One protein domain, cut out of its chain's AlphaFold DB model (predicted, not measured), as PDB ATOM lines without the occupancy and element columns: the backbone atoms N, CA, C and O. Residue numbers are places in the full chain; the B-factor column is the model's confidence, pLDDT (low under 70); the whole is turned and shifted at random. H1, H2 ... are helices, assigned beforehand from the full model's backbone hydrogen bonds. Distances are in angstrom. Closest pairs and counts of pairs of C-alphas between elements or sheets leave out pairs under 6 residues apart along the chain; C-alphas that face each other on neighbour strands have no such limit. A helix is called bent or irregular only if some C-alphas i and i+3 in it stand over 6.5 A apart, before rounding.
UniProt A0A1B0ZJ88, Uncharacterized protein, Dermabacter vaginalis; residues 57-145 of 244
ATOM      1  N   GLU A  57      13.071 -13.620 -32.942       88.12
ATOM      2  CA  GLU A  57      13.770 -12.490 -33.579       88.12
ATOM      3  C   GLU A  57      14.537 -11.675 -32.530       88.12
ATOM      4  O   GLU A  57      15.734 -11.455 -32.663       88.12
ATOM      5  N   SER A  58      13.894 -11.352 -31.408       83.50
ATOM      6  CA  SER A  58      14.541 -10.676 -30.284       83.50
ATOM      7  C   SER A  58      15.734 -11.451 -29.699       83.50
ATOM      8  O   SER A  58      16.782 -10.877 -29.417       83.50
ATOM      9  N   ARG A  59      15.623 -12.777 -29.539       87.62
ATOM     10  CA  ARG A  59      16.729 -13.616 -29.034       87.62
ATOM     11  C   ARG A  59      17.883 -13.738 -30.021       87.62
ATOM     12  O   ARG A  59      18.999 -14.056 -29.615       87.62
ATOM     13  N   GLU A  60      17.600 -13.643 -31.310       93.06
ATOM     14  CA  GLU A  60      18.617 -13.614 -32.357       93.06
ATOM     15  C   GLU A  60      19.313 -12.250 -32.354       93.06
ATOM     16  O   GLU A  60      20.540 -12.219 -32.278       93.06
ATOM     17  N   ALA A  61      18.555 -11.159 -32.246       91.75
ATOM     18  CA  ALA A  61      19.088  -9.809 -32.101       91.75
ATOM     19  C   ALA A  61      19.950  -9.631 -30.842       91.75
ATOM     20  O   ALA A  61      21.056  -9.107 -30.917       91.75
ATOM     21  N   ALA A  62      19.523 -10.174 -29.699       83.75
ATOM     22  CA  ALA A  62      20.316 -10.149 -28.470       83.75
ATOM     23  C   ALA A  62      21.627 -10.954 -28.589       83.75
ATOM     24  O   ALA A  62      22.638 -10.604 -27.979       83.75
ATOM     25  N   ARG A  63      21.634 -12.041 -29.377       91.31
ATOM     26  CA  ARG A  63      22.858 -12.809 -29.665       91.31
ATOM     27  C   ARG A  63      23.796 -12.030 -30.578       91.31
ATOM     28  O   ARG A  63      24.977 -11.928 -30.265       91.31
ATOM     29  N   TRP A  64      23.255 -11.435 -31.637       95.69
ATOM     30  CA  TRP A  64      23.995 -10.544 -32.526       95.69
ATOM     31  C   TRP A  64      24.621  -9.375 -31.752       95.69
ATOM     32  O   TRP A  64      25.812  -9.107 -31.897       95.69
ATOM     33  N   ALA A  65      23.863  -8.751 -30.847       90.62
ATOM     34  CA  ALA A  65      24.352  -7.687 -29.980       90.62
ATOM     35  C   ALA A  65      25.537  -8.142 -29.114       90.62
ATOM     36  O   ALA A  65      26.537  -7.435 -29.022       90.62
ATOM     37  N   ALA A  66      25.466  -9.343 -28.530       85.56
ATOM     38  CA  ALA A  66      26.564  -9.905 -27.747       85.56
ATOM     39  C   ALA A  66      27.821 -10.174 -28.599       85.56
ATOM     40  O   ALA A  66      28.932  -9.879 -28.156       85.56
ATOM     41  N   GLU A  67      27.660 -10.691 -29.821       92.50
ATOM     42  CA  GLU A  67      28.763 -10.899 -30.775       92.50
ATOM     43  C   GLU A  67      29.456  -9.578 -31.145       92.50
ATOM     44  O   GLU A  67      30.685  -9.526 -31.217       92.50
ATOM     45  N   HIS A  68      28.682  -8.496 -31.268       88.81
ATOM     46  CA  HIS A  68      29.162  -7.141 -31.570       88.81
ATOM     47  C   HIS A  68      29.517  -6.328 -30.313       88.81
ATOM     48  O   HIS A  68      29.764  -5.128 -30.396       88.81
ATOM     49  N   ARG A  69      29.576  -6.974 -29.137       88.75
ATOM     50  CA  ARG A  69      29.929  -6.360 -27.840       88.75
ATOM     51  C   ARG A  69      29.034  -5.185 -27.439       88.75
ATOM     52  O   ARG A  69      29.444  -4.341 -26.642       88.75
ATOM     53  N   LEU A  70      27.813  -5.139 -27.957       85.94
ATOM     54  CA  LEU A  70      26.834  -4.134 -27.582       85.94
ATOM     55  C   LEU A  70      26.321  -4.404 -26.162       85.94
ATOM     56  O   LEU A  70      26.136  -5.563 -25.774       85.94
ATOM     57  N   PRO A  71      26.066  -3.352 -25.372       81.00
ATOM     58  CA  PRO A  71      25.594  -3.526 -24.012       81.00
ATOM     59  C   PRO A  71      24.180  -4.131 -23.966       81.00
ATOM     60  O   PRO A  71      23.380  -3.910 -24.884       81.00
ATOM     61  N   PRO A  72      23.818  -4.841 -22.883       78.12
ATOM     62  CA  PRO A  72      22.434  -5.238 -22.654       78.12
ATOM     63  C   PRO A  72      21.540  -4.006 -22.450       78.12
ATOM     64  O   PRO A  72      21.963  -3.015 -21.841       78.12
ATOM     65  N   LEU A  73      20.300  -4.084 -22.942       79.00
ATOM     66  CA  LEU A  73      19.317  -3.009 -22.819       79.00
ATOM     67  C   LEU A  73      18.505  -3.084 -21.514       79.00
ATOM     68  O   LEU A  73      18.185  -4.149 -20.993       79.00
ATOM     69  N   ASN A  74      18.113  -1.910 -21.033       73.19
ATOM     70  CA  ASN A  74      17.313  -1.639 -19.849       73.19
ATOM     71  C   ASN A  74      15.900  -1.208 -20.270       73.19
ATOM     72  O   ASN A  74      15.734  -0.363 -21.151       73.19
ATOM     73  N   GLY A  75      14.876  -1.738 -19.603       65.00
ATOM     74  CA  GLY A  75      13.467  -1.438 -19.870       65.00
ATOM     75  C   GLY A  75      12.552  -2.557 -19.374       65.00
ATOM     76  O   GLY A  75      12.993  -3.462 -18.669       65.00
ATOM     77  N   SER A  76      11.269  -2.515 -19.740       72.00
ATOM     78  CA  SER A  76      10.398  -3.687 -19.565       72.00
ATOM     79  C   SER A  76      10.784  -4.806 -20.535       72.00
ATOM     80  O   SER A  76      11.240  -4.514 -21.638       72.00
ATOM     81  N   ASP A  77      10.510  -6.070 -20.195       71.50
ATOM     82  CA  ASP A  77      10.791  -7.221 -21.074       71.50
ATOM     83  C   ASP A  77      10.250  -7.020 -22.500       71.50
ATOM     84  O   ASP A  77      10.908  -7.342 -23.477       71.50
ATOM     85  N   LYS A  78       9.062  -6.412 -22.635       77.25
ATOM     86  CA  LYS A  78       8.473  -6.100 -23.946       77.25
ATOM     87  C   LYS A  78       9.235  -5.015 -24.705       77.25
ATOM     88  O   LYS A  78       9.283  -5.073 -25.930       77.25
ATOM     89  N   GLN A  79       9.753  -4.008 -24.002       79.94
ATOM     90  CA  GLN A  79      10.561  -2.955 -24.613       79.94
ATOM     91  C   GLN A  79      11.925  -3.492 -25.012       79.94
ATOM     92  O   GLN A  79      12.343  -3.217 -26.123       79.94
ATOM     93  N   ILE A  80      12.577  -4.274 -24.150       80.88
ATOM     94  CA  ILE A  80      13.859  -4.915 -24.453       80.88
ATOM     95  C   ILE A  80      13.694  -5.833 -25.664       80.88
ATOM     96  O   ILE A  80      14.435  -5.683 -26.629       80.88
ATOM     97  N   ASP A  81      12.670  -6.698 -25.662       83.56
ATOM     98  CA  ASP A  81      12.447  -7.639 -26.761       83.56
ATOM     99  C   ASP A  81      12.344  -6.912 -28.114       83.56
ATOM    100  O   ASP A  81      12.925  -7.341 -29.107       83.56
ATOM    101  N   PHE A  82      11.605  -5.799 -28.144       88.81
ATOM    102  CA  PHE A  82      11.399  -5.003 -29.352       88.81
ATOM    103  C   PHE A  82      12.620  -4.149 -29.724       88.81
ATOM    104  O   PHE A  82      12.987  -4.075 -30.895       88.81
ATOM    105  N   ALA A  83      13.263  -3.528 -28.736       91.75
ATOM    106  CA  ALA A  83      14.399  -2.638 -28.928       91.75
ATOM    107  C   ALA A  83      15.655  -3.370 -29.412       91.75
ATOM    108  O   ALA A  83      16.412  -2.790 -30.178       91.75
ATOM    109  N   GLU A  84      15.870  -4.627 -29.011       92.25
ATOM    110  CA  GLU A  84      16.988  -5.431 -29.523       92.25
ATOM    111  C   GLU A  84      16.886  -5.620 -31.041       92.25
ATOM    112  O   GLU A  84      17.855  -5.375 -31.757       92.25
ATOM    113  N   SER A  85      15.697  -5.976 -31.542       94.31
ATOM    114  CA  SER A  85      15.452  -6.097 -32.984       94.31
ATOM    115  C   SER A  85      15.624  -4.756 -33.702       94.31
ATOM    116  O   SER A  85      16.345  -4.693 -34.691       94.31
ATOM    117  N   LEU A  86      15.058  -3.667 -33.164       95.25
ATOM    118  CA  LEU A  86      15.226  -2.327 -33.745       95.25
ATOM    119  C   LEU A  86      16.689  -1.881 -33.790       95.25
ATOM    120  O   LEU A  86      17.137  -1.338 -34.795       95.25
ATOM    121  N   ARG A  87      17.443  -2.105 -32.710       95.62
ATOM    122  CA  ARG A  87      18.865  -1.770 -32.638       95.62
ATOM    123  C   ARG A  87      19.657  -2.506 -33.713       95.62
ATOM    124  O   ARG A  87      20.485  -1.885 -34.371       95.62
ATOM    125  N   GLN A  88      19.407  -3.803 -33.891       95.62
ATOM    126  CA  GLN A  88      20.057  -4.582 -34.944       95.62
ATOM    127  C   GLN A  88      19.735  -4.020 -36.334       95.62
ATOM    128  O   GLN A  88      20.660  -3.815 -37.122       95.62
ATOM    129  N   ASP A  89      18.459  -3.747 -36.614       94.75
ATOM    130  CA  ASP A  89      18.013  -3.227 -37.910       94.75
ATOM    131  C   ASP A  89      18.663  -1.865 -38.209       94.75
ATOM    132  O   ASP A  89      19.310  -1.705 -39.241       94.75
ATOM    133  N   ILE A  90      18.596  -0.915 -37.266       95.44
ATOM    134  CA  ILE A  90      19.172   0.434 -37.413       95.44
ATOM    135  C   ILE A  90      20.681   0.372 -37.680       95.44
ATOM    136  O   ILE A  90      21.181   1.076 -38.559       95.44
ATOM    137  N   LEU A  91      21.424  -0.446 -36.927       95.50
ATOM    138  CA  LEU A  91      22.882  -0.519 -37.058       95.50
ATOM    139  C   LEU A  91      23.312  -1.223 -38.344       95.50
ATOM    140  O   LEU A  91      24.248  -0.760 -38.998       95.50
ATOM    141  N   THR A  92      22.612  -2.292 -38.726       94.94
ATOM    142  CA  THR A  92      22.871  -3.012 -39.981       94.94
ATOM    143  C   THR A  92      22.590  -2.105 -41.178       94.94
ATOM    144  O   THR A  92      23.450  -1.956 -42.045       94.94
ATOM    145  N   ASP A  93      21.446  -1.416 -41.184       95.19
ATOM    146  CA  ASP A  93      21.085  -0.478 -42.248       95.19
ATOM    147  C   ASP A  93      22.076   0.687 -42.337       95.19
ATOM    148  O   ASP A  93      22.484   1.069 -43.437       95.19
ATOM    149  N   ALA A  94      22.500   1.235 -41.195       95.50
ATOM    150  CA  ALA A  94      23.497   2.296 -41.158       95.50
ATOM    151  C   ALA A  94      24.849   1.828 -41.705       95.50
ATOM    152  O   ALA A  94      25.456   2.544 -42.500       95.50
ATOM    153  N   TYR A  95      25.314   0.635 -41.324       95.31
ATOM    154  CA  TYR A  95      26.580   0.092 -41.815       95.31
ATOM    155  C   TYR A  95      26.537  -0.148 -43.331       95.31
ATOM    156  O   TYR A  95      27.415   0.322 -44.056       95.31
ATOM    157  N   THR A  96      25.474  -0.775 -43.842       95.75
ATOM    158  CA  THR A  96      25.295  -0.986 -45.287       95.75
ATOM    159  C   THR A  96      25.237   0.337 -46.053       95.75
ATOM    160  O   THR A  96      25.883   0.504 -47.091       95.75
ATOM    161  N   GLN A  97      24.489   1.321 -45.551       96.12
ATOM    162  CA  GLN A  97      24.313   2.589 -46.259       96.12
ATOM    163  C   GLN A  97      25.495   3.546 -46.128       96.12
ATOM    164  O   GLN A  97      25.667   4.381 -47.016       96.12
ATOM    165  N   LEU A  98      26.301   3.460 -45.070       95.12
ATOM    166  CA  LEU A  98      27.437   4.358 -44.854       95.12
ATOM    167  C   LEU A  98      28.753   3.715 -45.281       95.12
ATOM    168  O   LEU A  98      29.481   4.313 -46.068       95.12
ATOM    169  N   VAL A  99      29.038   2.506 -44.804       96.12
ATOM    170  CA  VAL A  99      30.330   1.839 -44.999       96.12
ATOM    171  C   VAL A  99      30.342   1.055 -46.306       96.12
ATOM    172  O   VAL A  99      31.143   1.354 -47.190       96.12
ATOM    173  N   GLU A 100      29.411   0.115 -46.500       94.75
ATOM    174  CA  GLU A 100      29.422  -0.743 -47.702       94.75
ATOM    175  C   GLU A 100      29.177   0.045 -48.999       94.75
ATOM    176  O   GLU A 100      29.666  -0.329 -50.066       94.75
ATOM    177  N   SER A 101      28.459   1.171 -48.915       93.25
ATOM    178  CA  SER A 101      28.250   2.083 -50.047       93.25
ATOM    179  C   SER A 101      29.441   3.020 -50.327       93.25
ATOM    180  O   SER A 101      29.437   3.729 -51.336       93.25
ATOM    181  N   GLY A 102      30.451   3.042 -49.448       92.81
ATOM    182  CA  GLY A 102      31.644   3.885 -49.555       92.81
ATOM    183  C   GLY A 102      31.444   5.353 -49.158       92.81
ATOM    184  O   GLY A 102      32.281   6.191 -49.495       92.81
ATOM    185  N   ARG A 103      30.348   5.697 -48.467       92.44
ATOM    186  CA  ARG A 103      30.098   7.058 -47.941       92.44
ATOM    187  C   ARG A 103      30.914   7.374 -46.681       92.44
ATOM    188  O   ARG A 103      31.072   8.548 -46.355       92.44
ATOM    189  N   MET A 104      31.400   6.354 -45.980       94.94
ATOM    190  CA  MET A 104      32.153   6.436 -44.730       94.94
ATOM    191  C   MET A 104      33.170   5.290 -44.672       94.94
ATOM    192  O   MET A 104      32.884   4.206 -45.175       94.94
ATOM    193  N   SER A 105      34.348   5.514 -44.087       96.19
ATOM    194  CA  SER A 105      35.269   4.414 -43.780       96.19
ATOM    195  C   SER A 105      34.827   3.663 -42.525       96.19
ATOM    196  O   SER A 105      34.068   4.193 -41.708       96.19
ATOM    197  N   ASP A 106      35.348   2.453 -42.344       95.00
ATOM    198  CA  ASP A 106      35.195   1.691 -41.106       95.00
ATOM    199  C   ASP A 106      35.677   2.484 -39.878       95.00
ATOM    200  O   ASP A 106      35.000   2.496 -38.850       95.00
ATOM    201  N   GLU A 107      36.802   3.208 -39.979       94.56
ATOM    202  CA  GLU A 107      37.318   4.014 -38.863       94.56
ATOM    203  C   GLU A 107      36.368   5.155 -38.477       94.56
ATOM    204  O   GLU A 107      36.096   5.363 -37.292       94.56
ATOM    205  N   ASP A 108      35.825   5.864 -39.470       92.94
ATOM    206  CA  ASP A 108      34.873   6.948 -39.239       92.94
ATOM    207  C   ASP A 108      33.563   6.414 -38.639       92.94
ATOM    208  O   ASP A 108      32.961   7.074 -37.788       92.94
ATOM    209  N   TYR A 109      33.121   5.227 -39.065       94.31
ATOM    210  CA  TYR A 109      31.931   4.577 -38.521       94.31
ATOM    211  C   TYR A 109      32.141   4.165 -37.062       94.31
ATOM    212  O   TYR A 109      31.294   4.450 -36.207       94.31
ATOM    213  N   ALA A 110      33.298   3.577 -36.750       91.44
ATOM    214  CA  ALA A 110      33.661   3.213 -35.387       91.44
ATOM    215  C   ALA A 110      33.668   4.436 -34.452       91.44
ATOM    216  O   ALA A 110      33.118   4.389 -33.348       91.44
ATOM    217  N   GLU A 111      34.238   5.560 -34.901       87.75
ATOM    218  CA  GLU A 111      34.308   6.796 -34.115       87.75
ATOM    219  C   GLU A 111      32.936   7.471 -33.950       87.75
ATOM    220  O   GLU A 111      32.550   7.852 -32.839       87.75
ATOM    221  N   LYS A 112      32.187   7.632 -35.046       88.38
ATOM    222  CA  LYS A 112      30.969   8.460 -35.065       88.38
ATOM    223  C   LYS A 112      29.720   7.710 -34.624       88.38
ATOM    224  O   LYS A 112      28.781   8.366 -34.169       88.38
ATOM    225  N   ILE A 113      29.696   6.385 -34.765       92.81
ATOM    226  CA  ILE A 113      28.526   5.542 -34.504       92.81
ATOM    227  C   ILE A 113      28.834   4.531 -33.398       92.81
ATOM    228  O   ILE A 113      28.272   4.652 -32.308       92.81
ATOM    229  N   GLU A 114      29.738   3.570 -33.616       92.00
ATOM    230  CA  GLU A 114      29.920   2.442 -32.680       92.00
ATOM    231  C   GLU A 114      30.300   2.903 -31.271       92.00
ATOM    232  O   GLU A 114      29.691   2.478 -30.285       92.00
ATOM    233  N   ALA A 115      31.244   3.840 -31.162       87.00
ATOM    234  CA  ALA A 115      31.682   4.384 -29.881       87.00
ATOM    235  C   ALA A 115      30.544   5.046 -29.081       87.00
ATOM    236  O   ALA A 115      30.616   5.110 -27.849       87.00
ATOM    237  N   LYS A 116      29.498   5.549 -29.751       88.06
ATOM    238  CA  LYS A 116      28.302   6.107 -29.103       88.06
ATOM    239  C   LYS A 116      27.322   5.004 -28.733       88.06
ATOM    240  O   LYS A 116      26.875   4.942 -27.595       88.06
ATOM    241  N   VAL A 117      27.057   4.087 -29.658       90.06
ATOM    242  CA  VAL A 117      26.140   2.952 -29.478       90.06
ATOM    243  C   VAL A 117      26.536   2.084 -28.280       90.06
ATOM    244  O   VAL A 117      25.667   1.663 -27.516       90.06
ATOM    245  N   LEU A 118      27.839   1.871 -28.063       86.25
ATOM    246  CA  LEU A 118      28.365   1.125 -26.911       86.25
ATOM    247  C   LEU A 118      27.995   1.738 -25.552       86.25
ATOM    248  O   LEU A 118      28.102   1.062 -24.530       86.25
ATOM    249  N   LYS A 119      27.555   2.998 -25.529       79.62
ATOM    250  CA  LYS A 119      27.137   3.725 -24.324       79.62
ATOM    251  C   LYS A 119      25.618   3.713 -24.133       79.62
ATOM    252  O   LYS A 119      25.122   4.231 -23.141       79.62
ATOM    253  N   ILE A 120      24.846   3.138 -25.054       82.50
ATOM    254  CA  ILE A 120      23.384   3.227 -25.021       82.50
ATOM    255  C   ILE A 120      22.795   1.946 -24.449       82.50
ATOM    256  O   ILE A 120      22.723   0.910 -25.108       82.50
ATOM    257  N   HIS A 121      22.290   2.057 -23.223       81.00
ATOM    258  CA  HIS A 121      21.619   0.964 -22.525       81.00
ATOM    259  C   HIS A 121      20.093   1.090 -22.538       81.00
ATOM    260  O   HIS A 121      19.416   0.195 -22.062       81.00
ATOM    261  N   SER A 122      19.501   2.189 -23.006       78.81
ATOM    262  CA  SER A 122      18.049   2.393 -22.906       78.81
ATOM    263  C   SER A 122      17.298   1.705 -24.047       78.81
ATOM    264  O   SER A 122      17.482   2.058 -25.208       78.81
ATOM    265  N   ALA A 123      16.390   0.771 -23.739       81.31
ATOM    266  CA  ALA A 123      15.485   0.205 -24.744       81.31
ATOM    267  C   ALA A 123      14.554   1.275 -25.338       81.31
ATOM    268  O   ALA A 123      14.183   1.206 -26.506       81.31
ATOM    269  N   ARG A 124      14.188   2.286 -24.538       82.75
ATOM    270  CA  ARG A 124      13.333   3.389 -24.984       82.75
ATOM    271  C   ARG A 124      13.991   4.210 -26.090       82.75
ATOM    272  O   ARG A 124      13.312   4.524 -27.056       82.75
ATOM    273  N   PHE A 125      15.291   4.487 -25.976       87.75
ATOM    274  CA  PHE A 125      16.035   5.226 -26.997       87.75
ATOM    275  C   PHE A 125      15.865   4.602 -28.388       87.75
ATOM    276  O   PHE A 125      15.470   5.281 -29.327       87.75
ATOM    277  N   TRP A 126      16.083   3.290 -28.503       92.38
ATOM    278  CA  TRP A 126      15.980   2.575 -29.780       92.38
ATOM    279  C   TRP A 126      14.557   2.558 -30.342       92.38
ATOM    280  O   TRP A 126      14.371   2.599 -31.554       92.38
ATOM    281  N   ILE A 127      13.549   2.536 -29.468       87.69
ATOM    282  CA  ILE A 127      12.138   2.641 -29.863       87.69
ATOM    283  C   ILE A 127      11.825   4.042 -30.392       87.69
ATOM    284  O   ILE A 127      11.149   4.175 -31.413       87.69
ATOM    285  N   ASP A 128      12.321   5.080 -29.722       86.56
ATOM    286  CA  ASP A 128      12.114   6.468 -30.131       86.56
ATOM    287  C   ASP A 128      12.883   6.773 -31.440       86.56
ATOM    288  O   ASP A 128      12.372   7.484 -32.306       86.56
ATOM    289  N   ALA A 129      14.043   6.137 -31.647       88.12
ATOM    290  CA  ALA A 129      14.876   6.236 -32.851       88.12
ATOM    291  C   ALA A 129      14.434   5.336 -34.026       88.12
ATOM    292  O   ALA A 129      15.069   5.342 -35.079       88.12
ATOM    293  N   GLN A 130      13.341   4.570 -33.906       92.44
ATOM    294  CA  GLN A 130      12.931   3.586 -34.926       92.44
ATOM    295  C   GLN A 130      12.640   4.181 -36.319       92.44
ATOM    296  O   GLN A 130      12.602   3.452 -37.304       92.44
ATOM    297  N   ASN A 131      12.379   5.489 -36.397       89.19
ATOM    298  CA  ASN A 131      12.096   6.201 -37.648       89.19
ATOM    299  C   ASN A 131      13.226   7.169 -38.039       89.19
ATOM    300  O   ASN A 131      13.024   8.037 -38.890       89.19
ATOM    301  N   THR A 132      14.384   7.073 -37.387       88.69
ATOM    302  CA  THR A 132      15.546   7.917 -37.664       88.69
ATOM    303  C   THR A 132      16.176   7.523 -38.995       88.69
ATOM    304  O   THR A 132      16.322   6.342 -39.304       88.69
ATOM    305  N   THR A 133      16.546   8.521 -39.799       90.69
ATOM    306  CA  THR A 133      17.272   8.285 -41.051       90.69
ATOM    307  C   THR A 133      18.740   7.979 -40.769       90.69
ATOM    308  O   THR A 133      19.278   8.352 -39.726       90.69
ATOM    309  N   VAL A 134      19.425   7.332 -41.713       88.44
ATOM    310  CA  VAL A 134      20.864   7.062 -41.575       88.44
ATOM    311  C   VAL A 134      21.668   8.367 -41.511       88.44
ATOM    312  O   VAL A 134      22.657   8.448 -40.785       88.44
ATOM    313  N   GLU A 135      21.221   9.406 -42.217       85.44
ATOM    314  CA  GLU A 135      21.803  10.749 -42.170       85.44
ATOM    315  C   GLU A 135      21.693  11.396 -40.780       85.44
ATOM    316  O   GLU A 135      22.640  12.044 -40.333       85.44
ATOM    317  N   ASP A 136      20.571  11.189 -40.087       88.69
ATOM    318  CA  ASP A 136      20.306  11.787 -38.773       88.69
ATOM    319  C   ASP A 136      20.846  10.939 -37.610       88.69
ATOM    320  O   ASP A 136      20.952  11.429 -36.481       88.69
ATOM    321  N   LEU A 137      21.208   9.676 -37.863       89.38
ATOM    322  CA  LEU A 137      21.576   8.706 -36.831       89.38
ATOM    323  C   LEU A 137      22.698   9.212 -35.923       89.38
ATOM    324  O   LEU A 137      22.584   9.113 -34.706       89.38
ATOM    325  N   ALA A 138      23.763   9.786 -36.488       85.62
ATOM    326  CA  ALA A 138      24.884  10.288 -35.693       85.62
ATOM    327  C   ALA A 138      24.447  11.373 -34.694       85.62
ATOM    328  O   ALA A 138      24.905  11.350 -33.550       85.62
ATOM    329  N   GLY A 139      23.547  12.267 -35.119       82.19
ATOM    330  CA  GLY A 139      23.000  13.334 -34.286       82.19
ATOM    331  C   GLY A 139      22.019  12.817 -33.235       82.19
ATOM    332  O   GLY A 139      22.028  13.299 -32.111       82.19
ATOM    333  N   VAL A 140      21.224  11.792 -33.553       85.56
ATOM    334  CA  VAL A 140      20.356  11.126 -32.565       85.56
ATOM    335  C   VAL A 140      21.179  10.338 -31.541       85.56
ATOM    336  O   VAL A 140      20.846  10.316 -30.365       85.56
ATOM    337  N   LEU A 141      22.291   9.722 -31.941       87.12
ATOM    338  CA  LEU A 141      23.198   9.054 -31.001       87.12
ATOM    339  C   LEU A 141      23.914  10.047 -30.074       87.12
ATOM    340  O   LEU A 141      24.227   9.683 -28.944       87.12
ATOM    341  N   ASP A 142      24.149  11.282 -30.526       78.56
ATOM    342  CA  ASP A 142      24.689  12.356 -29.682       78.56
ATOM    343  C   ASP A 142      23.710  12.800 -28.585       78.56
ATOM    344  O   ASP A 142      24.141  13.336 -27.572       78.56
ATOM    345  N   THR A 143      22.403  12.556 -28.737       69.25
ATOM    346  CA  THR A 143      21.407  12.896 -27.706       69.25
ATOM    347  C   THR A 143      21.159  11.769 -26.699       69.25
ATOM    348  O   THR A 143      20.374  11.938 -25.769       69.25
ATOM    349  N   ALA A 144      21.818  10.616 -26.849       64.94
ATOM    350  CA  ALA A 144      21.563   9.395 -26.077       64.94
ATOM    351  C   ALA A 144      22.259   9.327 -24.695       64.94
ATOM    352  O   ALA A 144      22.357   8.246 -24.107       64.94
ATOM    353  N   ASP A 145      22.770  10.452 -24.195       52.72
ATOM    354  CA  ASP A 145      23.744  10.620 -23.105       52.72
ATOM    355  C   ASP A 145      23.252  10.198 -21.683       52.72
ATOM    356  O   ASP A 145      23.295  10.951 -20.721       52.72
TER     357      ASP A 145
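AT A GLANCE: This is residues 57 to 145 of the 244 residues of an uncharacterized protein of Dermabacter vaginalis (UniProt A0A1B0ZJ88). One long helix, H2, runs through the middle as a spine and makes the longest axis; H1 crosses the first half of H2 on one side, while H3, H4 and H5 lie on the other side. H3 folds back from the end of H2 as a hairpin, and the short helices H4 and H5 follow along H2, H4 crossing nearer its beginning and H5 nearer its end. The printed part has 89 residues, with five named helices in the order H1, H2, H3, H4, H5 and no named strand; its class is all helix. It is compact, with a radius of gyration of the C-alphas of 12.2 A, and spans 37 by 25 by 20 A.

HOW THE PARTS SIT: H2, residues 77 to 100, is the hub and touches four other helices. H1, residues 57 to 67, touches residues 81 to 88 of H2 alone, at a steep tilt of 59 degrees, the same way; the closest C-alphas are those of Ser 58 and Asp 81, 5.1 A apart. H4, residues 123 to 131, touches residues 79 to 90 of H2 alone, at a steep tilt of 48 degrees, the same way, with the C-alphas of Ala 83 and Ala 123 closest at 5.2 A. H5, residues 134 to 142, touches residues 93 to 98 of H2 alone, at a steep tilt of 57 degrees, opposite ways; the closest C-alphas are those of Ala 94 and Val 134, 5.5 A apart. H3, residues 106 to 117, forms a helical hairpin with H2, at a shallow tilt of 17 degrees, opposite ways; residues 106 to 109 of H3 alone touch residues 95 to 99 of H2, with the C-alphas of Val 99 and Asp 106 closest at 6.2 A. H5 touches residues 112 to 117 of H3 alone, at a steep tilt of 51 degrees, and the closest C-alphas, of Ile 113 and Ala 138, are 6.1 A apart. Of the five touching pairs one is at a shallow tilt, a mostly crossed packing. H4 and H5 are close but not clearly touching, with the C-alphas of Ala 129 and Val 140 closest at 7.4 A. H1 is apart from H3, H4 and H5, and H3 is apart from H4. In H1 every O i to N i+4 pair is within hydrogen-bond range; the counts are 18 of 20 in H2, 6 of 8 in H3, 4 of 5 in H4 and 3 of 5 in H5.

IN THESE COORDINATES: H2 measures 33.1 A from C-alpha 77 at (10.791, -7.221, -21.074) to C-alpha 100 at (29.422, -0.743, -47.702). It is neither bent nor irregular, but only just: C-alphas 97 and 100 are 6.3 A apart. H1, residues 57 to 67, begins at C-alpha 57 at (13.770, -12.490, -33.579) and measures 15.3 A. H3, residues 106 to 117, measures 14.8 A, H4, residues 123 to 131, 14.6 A, and H5, residues 134 to 142, 13.6 A, ending at C-alpha 142 at (24.689, 12.356, -29.682). H3 is irregular, only just, with C-alphas 112 and 115 6.6 A apart; H4 is irregular with C-alphas 128 and 131 7.5 A apart, and H5 with C-alphas 135 and 138 7.2 A apart.

THE WHOLE: The two C-alphas farthest apart, those of Ser 76 and Gly 102, are 37.5 A apart. The printed part has no cut. The links H2 to H3, H3 to H4 and H4 to H5 are tight, and the link H1 to H2, 9 residues, is short; no link is long. The mean pLDDT of the printed part is 87.5, and residue 75 and residues 143 to 145 are under 70.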